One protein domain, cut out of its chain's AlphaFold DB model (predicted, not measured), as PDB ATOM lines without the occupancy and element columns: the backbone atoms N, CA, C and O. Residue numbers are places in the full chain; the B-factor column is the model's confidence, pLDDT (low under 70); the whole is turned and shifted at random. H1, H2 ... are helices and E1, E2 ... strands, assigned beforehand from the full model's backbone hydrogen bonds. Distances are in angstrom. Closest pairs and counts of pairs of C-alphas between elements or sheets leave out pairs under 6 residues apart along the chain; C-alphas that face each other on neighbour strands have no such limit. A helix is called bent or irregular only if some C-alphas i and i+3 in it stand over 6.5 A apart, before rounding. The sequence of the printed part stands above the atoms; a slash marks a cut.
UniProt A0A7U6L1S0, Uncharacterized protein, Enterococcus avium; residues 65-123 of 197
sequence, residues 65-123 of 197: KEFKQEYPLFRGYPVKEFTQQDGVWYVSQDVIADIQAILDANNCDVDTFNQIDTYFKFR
ATOM      1  N   LYS A  65     136.933 148.072 169.612       93.69
ATOM      2  CA  LYS A  65     137.930 147.008 169.472       93.69
ATOM      3  C   LYS A  65     137.472 145.941 168.480       93.69
ATOM      4  O   LYS A  65     138.268 145.550 167.636       93.69
ATOM      5  N   GLU A  66     136.225 145.487 168.584       89.56
ATOM      6  CA  GLU A  66     135.632 144.526 167.644       89.56
ATOM      7  C   GLU A  66     135.573 145.117 166.232       89.56
ATOM      8  O   GLU A  66     136.031 144.483 165.284       89.56
ATOM      9  N   PHE A  67     135.131 146.375 166.107       91.31
ATOM     10  CA  PHE A  67     135.100 147.084 164.826       91.31
ATOM     11  C   PHE A  67     136.483 147.125 164.152       91.31
ATOM     12  O   PHE A  67     136.642 146.703 163.010       91.31
ATOM     13  N   LYS A  68     137.528 147.534 164.883       93.25
ATOM     14  CA  LYS A  68     138.915 147.590 164.374       93.25
ATOM     15  C   LYS A  68     139.563 146.215 164.153       93.25
ATOM     16  O   LYS A  68     140.635 146.114 163.541       93.25
ATOM     17  N   GLN A  69     138.987 145.152 164.709       87.69
ATOM     18  CA  GLN A  69     139.415 143.786 164.420       87.69
ATOM     19  C   GLN A  69     138.886 143.328 163.062       87.69
ATOM     20  O   GLN A  69     139.679 142.769 162.305       87.69
ATOM     21  N   GLU A  70     137.613 143.605 162.763       81.88
ATOM     22  CA  GLU A  70     136.967 143.282 161.480       81.88
ATOM     23  C   GLU A  70     137.436 144.193 160.342       81.88
ATOM     24  O   GLU A  70     137.621 143.723 159.223       81.88
ATOM     25  N   TYR A  71     137.744 145.453 160.654       88.00
ATOM     26  CA  TYR A  71     138.289 146.420 159.710       88.00
ATOM     27  C   TYR A  71     139.701 146.888 160.104       88.00
ATOM     28  O   TYR A  71     139.872 147.968 160.688       88.00
ATOM     29  N   PRO A  72     140.741 146.081 159.816       90.69
ATOM     30  CA  PRO A  72     142.133 146.435 160.063       90.69
ATOM     31  C   PRO A  72     142.565 147.820 159.562       90.69
ATOM     32  O   PRO A  72     143.404 148.432 160.227       90.69
ATOM     33  N   LEU A  73     141.986 148.316 158.459       91.62
ATOM     34  CA  LEU A  73     142.230 149.659 157.914       91.62
ATOM     35  C   LEU A  73     142.091 150.745 158.988       91.62
ATOM     36  O   LEU A  73     142.898 151.668 159.057       91.62
ATOM     37  N   PHE A  74     141.118 150.603 159.893       94.69
ATOM     38  CA  PHE A  74     140.817 151.637 160.879       94.69
ATOM     39  C   PHE A  74     141.671 151.580 162.153       94.69
ATOM     40  O   PHE A  74     141.490 152.391 163.068       94.69
ATOM     41  N   ARG A  75     142.603 150.623 162.280       94.81
ATOM     42  CA  ARG A  75     143.387 150.447 163.518       94.81
ATOM     43  C   ARG A  75     144.199 151.685 163.881       94.81
ATOM     44  O   ARG A  75     144.266 152.006 165.068       94.81
ATOM     45  N   GLY A  76     144.753 152.360 162.873       93.69
ATOM     46  CA  GLY A  76     145.639 153.515 163.029       93.69
ATOM     47  C   GLY A  76     144.959 154.795 163.517       93.69
ATOM     48  O   GLY A  76     145.631 155.634 164.108       93.69
ATOM     49  N   TYR A  77     143.644 154.939 163.339       95.81
ATOM     50  CA  TYR A  77     142.955 156.180 163.700       95.81
ATOM     51  C   TYR A  77     142.685 156.289 165.209       95.81
ATOM     52  O   TYR A  77     142.391 155.278 165.863       95.81
ATOM     53  N   PRO A  78     142.751 157.491 165.804       95.31
ATOM     54  CA  PRO A  78     142.474 157.682 167.224       95.31
ATOM     55  C   PRO A  78     140.980 157.541 167.549       95.31
ATOM     56  O   PRO A  78     140.126 157.689 166.686       95.31
ATOM     57  N   VAL A  79     140.649 157.266 168.818       94.31
ATOM     58  CA  VAL A  79     139.260 157.021 169.273       94.31
ATOM     59  C   VAL A  79     138.312 158.178 168.943       94.31
ATOM     60  O   VAL A  79     137.151 157.928 168.652       94.31
ATOM     61  N   LYS A  80     138.812 159.421 168.942       90.44
ATOM     62  CA  LYS A  80     138.029 160.620 168.606       90.44
ATOM     63  C   LYS A  80     137.425 160.604 167.199       90.44
ATOM     64  O   LYS A  80     136.476 161.334 166.968       90.44
ATOM     65  N   GLU A  81     137.964 159.786 166.293       93.06
ATOM     66  CA  GLU A  81     137.450 159.674 164.927       93.06
ATOM     67  C   GLU A  81     136.270 158.715 164.811       93.06
ATOM     68  O   GLU A  81     135.812 158.472 163.703       93.06
ATOM     69  N   PHE A  82     135.817 158.112 165.911       92.62
ATOM     70  CA  PHE A  82     134.798 157.075 165.892       92.62
ATOM     71  C   PHE A  82     133.610 157.466 166.751       92.62
ATOM     72  O   PHE A  82     133.765 157.805 167.924       92.62
ATOM     73  N   THR A  83     132.416 157.292 166.196       90.38
ATOM     74  CA  THR A  83     131.159 157.397 166.938       90.38
ATOM     75  C   THR A  83     130.311 156.163 166.685       90.38
ATOM     76  O   THR A  83     130.284 155.636 165.577       90.38
ATOM     77  N   GLN A  84     129.626 155.681 167.720       87.88
ATOM     78  CA  GLN A  84     128.686 154.574 167.604       87.88
ATOM     79  C   GLN A  84     127.257 155.099 167.712       87.88
ATOM     80  O   GLN A  84     126.937 155.805 168.668       87.88
ATOM     81  N   GLN A  85     126.402 154.719 166.765       82.12
ATOM     82  CA  GLN A  85     124.967 154.998 166.798       82.12
ATOM     83  C   GLN A  85     124.208 153.721 166.447       82.12
ATOM     84  O   GLN A  85     124.539 153.053 165.472       82.12
ATOM     85  N   ASP A  86     123.266 153.320 167.303       76.31
ATOM     86  CA  ASP A  86     122.475 152.087 167.156       76.31
ATOM     87  C   ASP A  86     123.302 150.821 166.859       76.31
ATOM     88  O   ASP A  86     122.916 149.911 166.118       76.31
ATOM     89  N   GLY A  87     124.485 150.758 167.480       77.12
ATOM     90  CA  GLY A  87     125.444 149.666 167.332       77.12
ATOM     91  C   GLY A  87     126.293 149.729 166.058       77.12
ATOM     92  O   GLY A  87     127.217 148.931 165.929       77.12
ATOM     93  N   VAL A  88     126.047 150.681 165.158       84.00
ATOM     94  CA  VAL A  88     126.849 150.923 163.955       84.00
ATOM     95  C   VAL A  88     127.956 151.925 164.272       84.00
ATOM     96  O   VAL A  88     127.717 152.977 164.860       84.00
ATOM     97  N   TRP A  89     129.191 151.589 163.900       89.56
ATOM     98  CA  TRP A  89     130.342 152.483 164.043       89.56
ATOM     99  C   TRP A  89     130.526 153.330 162.804       89.56
ATOM    100  O   TRP A  89     130.670 152.768 161.724       89.56
ATOM    101  N   TYR A  90     130.605 154.636 162.982       90.75
ATOM    102  CA  TYR A  90     130.903 155.607 161.946       90.75
ATOM    103  C   TYR A  90     132.245 156.278 162.214       90.75
ATOM    104  O   TYR A  90     132.720 156.299 163.355       90.75
ATOM    105  N   VAL A  91     132.841 156.816 161.156       91.75
ATOM    106  CA  VAL A  91     134.117 157.526 161.201       91.75
ATOM    107  C   VAL A  91     133.935 159.003 160.867       91.75
ATOM    108  O   VAL A  91     132.957 159.374 160.220       91.75
ATOM    109  N   SER A  92     134.855 159.844 161.327       89.75
ATOM    110  CA  SER A  92     134.847 161.283 161.051       89.75
ATOM    111  C   SER A  92     135.100 161.606 159.575       89.75
ATOM    112  O   SER A  92     135.640 160.789 158.825       89.75
ATOM    113  N   GLN A  93     134.778 162.842 159.176       84.12
ATOM    114  CA  GLN A  93     135.111 163.356 157.840       84.12
ATOM    115  C   GLN A  93     136.609 163.296 157.525       84.12
ATOM    116  O   GLN A  93     136.968 162.999 156.390       84.12
ATOM    117  N   ASP A  94     137.482 163.511 158.513       86.94
ATOM    118  CA  ASP A  94     138.931 163.424 158.307       86.94
ATOM    119  C   ASP A  94     139.337 161.999 157.881       86.94
ATOM    120  O   ASP A  94     140.117 161.820 156.947       86.94
ATOM    121  N   VAL A  95     138.745 160.966 158.494       91.94
ATOM    122  CA  VAL A  95     138.985 159.567 158.097       91.94
ATOM    123  C   VAL A  95     138.420 159.272 156.708       91.94
ATOM    124  O   VAL A  95     139.039 158.534 155.945       91.94
ATOM    125  N   ILE A  96     137.259 159.835 156.360       89.25
ATOM    126  CA  ILE A  96     136.669 159.677 155.022       89.25
ATOM    127  C   ILE A  96     137.577 160.312 153.963       89.25
ATOM    128  O   ILE A  96     137.857 159.676 152.948       89.25
ATOM    129  N   ALA A  97     138.090 161.517 154.217       87.31
ATOM    130  CA  ALA A  97     139.021 162.207 153.327       87.31
ATOM    131  C   ALA A  97     140.333 161.422 153.153       87.31
ATOM    132  O   ALA A  97     140.807 161.252 152.028       87.31
ATOM    133  N   ASP A  98     140.879 160.873 154.242       91.56
ATOM    134  CA  ASP A  98     142.053 159.997 154.189       91.56
ATOM    135  C   ASP A  98     141.788 158.745 153.335       91.56
ATOM    136  O   ASP A  98     142.636 158.344 152.537       91.56
ATOM    137  N   ILE A  99     140.606 158.132 153.460       90.94
ATOM    138  CA  ILE A  99     140.220 156.978 152.638       90.94
ATOM    139  C   ILE A  99     140.085 157.360 151.165       90.94
ATOM    140  O   ILE A  99     140.562 156.618 150.305       90.94
ATOM    141  N   GLN A 100     139.490 158.513 150.860       86.25
ATOM    142  CA  GLN A 100     139.391 158.987 149.483       86.25
ATOM    143  C   GLN A 100     140.782 159.175 148.870       86.25
ATOM    144  O   GLN A 100     141.036 158.699 147.767       86.25
ATOM    145  N   ALA A 101     141.726 159.751 149.618       88.88
ATOM    146  CA  ALA A 101     143.107 159.888 149.167       88.88
ATOM    147  C   ALA A 101     143.790 158.528 148.909       88.88
ATOM    148  O   ALA A 101     144.575 158.397 147.966       88.88
ATOM    149  N   ILE A 102     143.481 157.497 149.710       86.62
ATOM    150  CA  ILE A 102     143.955 156.118 149.484       86.62
ATOM    151  C   ILE A 102     143.411 155.558 148.162       86.62
ATOM    152  O   ILE A 102     144.165 154.930 147.411       86.62
ATOM    153  N   LEU A 103     142.125 155.777 147.873       83.56
ATOM    154  CA  LEU A 103     141.488 155.335 146.631       83.56
ATOM    155  C   LEU A 103     142.051 156.083 145.414       83.56
ATOM    156  O   LEU A 103     142.413 155.449 144.423       83.56
ATOM    157  N   ASP A 104     142.205 157.403 145.510       83.31
ATOM    158  CA  ASP A 104     142.695 158.266 144.427       83.31
ATOM    159  C   ASP A 104     144.154 157.980 144.060       83.31
ATOM    160  O   ASP A 104     144.539 158.036 142.890       83.31
ATOM    161  N   ALA A 105     144.976 157.611 145.049       83.62
ATOM    162  CA  ALA A 105     146.347 157.164 144.817       83.62
ATOM    163  C   ALA A 105     146.421 155.863 143.990       83.62
ATOM    164  O   ALA A 105     147.501 155.504 143.515       83.62
ATOM    165  N   ASN A 106     145.291 155.163 143.822       68.25
ATOM    166  CA  ASN A 106     145.107 153.963 143.004       68.25
ATOM    167  C   ASN A 106     146.120 152.841 143.307       68.25
ATOM    168  O   ASN A 106     146.492 152.046 142.444       68.25
ATOM    169  N   ASN A 107     146.592 152.806 144.556       69.69
ATOM    170  CA  ASN A 107     147.613 151.888 145.062       69.69
ATOM    171  C   ASN A 107     147.124 151.126 146.306       69.69
ATOM    172  O   ASN A 107     147.924 150.669 147.123       69.69
ATOM    173  N   CYS A 108     145.805 151.020 146.486       76.38
ATOM    174  CA  CYS A 108     145.233 150.198 147.541       76.38
ATOM    175  C   CYS A 108     145.249 148.722 147.122       76.38
ATOM    176  O   CYS A 108     144.947 148.370 145.980       76.38
ATOM    177  N   ASP A 109     145.648 147.846 148.040       79.69
ATOM    178  CA  ASP A 109     145.543 146.413 147.810       79.69
ATOM    179  C   ASP A 109     144.072 145.964 147.879       79.69
ATOM    180  O   ASP A 109     143.207 146.647 148.431       79.69
ATOM    181  N   VAL A 110     143.790 144.787 147.320       71.12
ATOM    182  CA  VAL A 110     142.427 144.246 147.212       71.12
ATOM    183  C   VAL A 110     141.743 144.093 148.579       71.12
ATOM    184  O   VAL A 110     140.532 144.280 148.667       71.12
ATOM    185  N   ASP A 111     142.480 143.764 149.645       75.00
ATOM    186  CA  ASP A 111     141.901 143.626 150.987       75.00
ATOM    187  C   ASP A 111     141.461 144.989 151.534       75.00
ATOM    188  O   ASP A 111     140.328 145.133 151.996       75.00
ATOM    189  N   THR A 112     142.315 146.005 151.394       79.00
ATOM    190  CA  THR A 112     141.988 147.394 151.741       79.00
ATOM    191  C   THR A 112     140.779 147.903 150.950       79.00
ATOM    192  O   THR A 112     139.847 148.438 151.549       79.00
ATOM    193  N   PHE A 113     140.741 147.679 149.632       78.25
ATOM    194  CA  PHE A 113     139.596 148.053 148.798       78.25
ATOM    195  C   PHE A 113     138.297 147.390 149.274       78.25
ATOM    196  O   PHE A 113     137.293 148.070 149.470       78.25
ATOM    197  N   ASN A 114     138.315 146.079 149.533       75.19
ATOM    198  CA  ASN A 114     137.134 145.349 149.999       75.19
ATOM    199  C   ASN A 114     136.651 145.826 151.374       75.19
ATOM    200  O   ASN A 114     135.443 145.891 151.610       75.19
ATOM    201  N   GLN A 115     137.570 146.160 152.288       82.94
ATOM    202  CA  GLN A 115     137.220 146.739 153.586       82.94
ATOM    203  C   GLN A 115     136.515 148.090 153.421       82.94
ATOM    204  O   GLN A 115     135.479 148.302 154.050       82.94
ATOM    205  N   ILE A 116     137.049 148.968 152.566       83.44
ATOM    206  CA  ILE A 116     136.455 150.273 152.244       83.44
ATOM    207  C   ILE A 116     135.065 150.066 151.643       83.44
ATOM    208  O   ILE A 116     134.073 150.498 152.224       83.44
ATOM    209  N   ASP A 117     134.969 149.326 150.542       77.31
ATOM    210  CA  ASP A 117     133.714 149.086 149.829       77.31
ATOM    211  C   ASP A 117     132.626 148.513 150.753       77.31
ATOM    212  O   ASP A 117     131.509 149.030 150.815       77.31
ATOM    213  N   THR A 118     132.977 147.513 151.570       78.88
ATOM    214  CA  THR A 118     132.048 146.922 152.546       78.88
ATOM    215  C   THR A 118     131.624 147.935 153.609       78.88
ATOM    216  O   THR A 118     130.447 147.995 153.968       78.88
ATOM    217  N   TYR A 119     132.565 148.723 154.141       86.00
ATOM    218  CA  TYR A 119     132.283 149.727 155.164       86.00
ATOM    219  C   TYR A 119     131.287 150.783 154.660       86.00
ATOM    220  O   TYR A 119     130.293 151.042 155.349       86.00
ATOM    221  N   PHE A 120     131.528 151.346 153.469       83.44
ATOM    222  CA  PHE A 120     130.719 152.426 152.896       83.44
ATOM    223  C   PHE A 120     129.339 151.939 152.437       83.44
ATOM    224  O   PHE A 120     128.332 152.552 152.803       83.44
ATOM    225  N   LYS A 121     129.261 150.796 151.735       77.12
ATOM    226  CA  LYS A 121     127.981 150.216 151.282       77.12
ATOM    227  C   LYS A 121     127.046 149.894 152.440       77.12
ATOM    228  O   LYS A 121     125.853 150.173 152.361       77.12
ATOM    229  N   PHE A 122     127.577 149.335 153.529       78.38
ATOM    230  CA  PHE A 122     126.759 148.972 154.687       78.38
ATOM    231  C   PHE A 122     126.106 150.190 155.360       78.38
ATOM    232  O   PHE A 122     125.005 150.093 155.895       78.38
ATOM    233  N   ARG A 123     126.776 151.344 155.320       79.44
ATOM    234  CA  ARG A 123     126.350 152.577 155.996       79.44
ATOM    235  C   ARG A 123     125.581 153.538 155.098       79.44
ATOM    236  O   ARG A 123     125.229 154.613 155.566       79.44
TER     237      ARG A 123
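What this domain is: This is residues 65 to 123 of the 197 residues of an uncharacterized protein of Enterococcus avium (UniProt A0A7U6L1S0). Two longer helices, H3 and H4, run opposite ways at a steep tilt with a turn of residues 105 to 109 joining them at one end of the domain, and a small two-strand hairpin, E1 and E2, makes the other end. Two short helices, H1 and H2, make a corner on one side, with H2 near the middle and close to H4. The printed part has 59 residues, with four named helices and two named strands in the order H1, H2, E1, E2, H3, H4; the sheet E1 - E2 is antiparallel and the class is mostly helix. The whole is compact, with a radius of gyration of the C-alphas of 11.2 A, and elongated, spanning 32 by 19 by 19 A.

Where its parts are: H1 covers residues 65 to 70, from C-alpha 65 at (137.930, 147.008, 169.472). H2 covers residues 72 to 76; it is irregular, with C-alphas 73 and 76 7.3 A apart. E1 is residues 82 to 85 and E2 residues 88 to 91. H3, residues 93 to 104, is 16.2 A long. H4, residues 110 to 122, is 18.0 A long and ends at C-alpha 122 at (126.759, 148.972, 154.687).

How they stand to each other: H1 and H2 only just touch, and only at the corner by their link, with 3 pairs of C-alphas within 8 A; the closest are Lys 68 and Arg 75, 5.4 A. The hairpin E1 and E2 has N 83 and O 90 within hydrogen-bond range at 3.0 A, and N 88 and O 85 at 2.8 A. H3 and H4 are close but not clearly touching, at a steep tilt of 45 degrees, opposite ways; their closest C-alphas are Ile 99 and Ile 116, 7.7 A. H2 and H4 are close but not clearly touching, with C-alphas Leu 73 and Thr 112 closest at 6.6 A. H1 and H3 are apart. In H1, H3 and H4 every O i to N i+4 pair is within hydrogen-bond range; in H2 0 of 1 is, and 1 of 2 O i to N i+3 pairs.

The domain as a whole: The two C-alphas farthest apart, Asp 86 and Asn 107, are 33.5 A apart. The printed part has no cut, and its five links between named elements are tight. Mean pLDDT of the printed part is 85.5, and residues 106 to 107 are under 70.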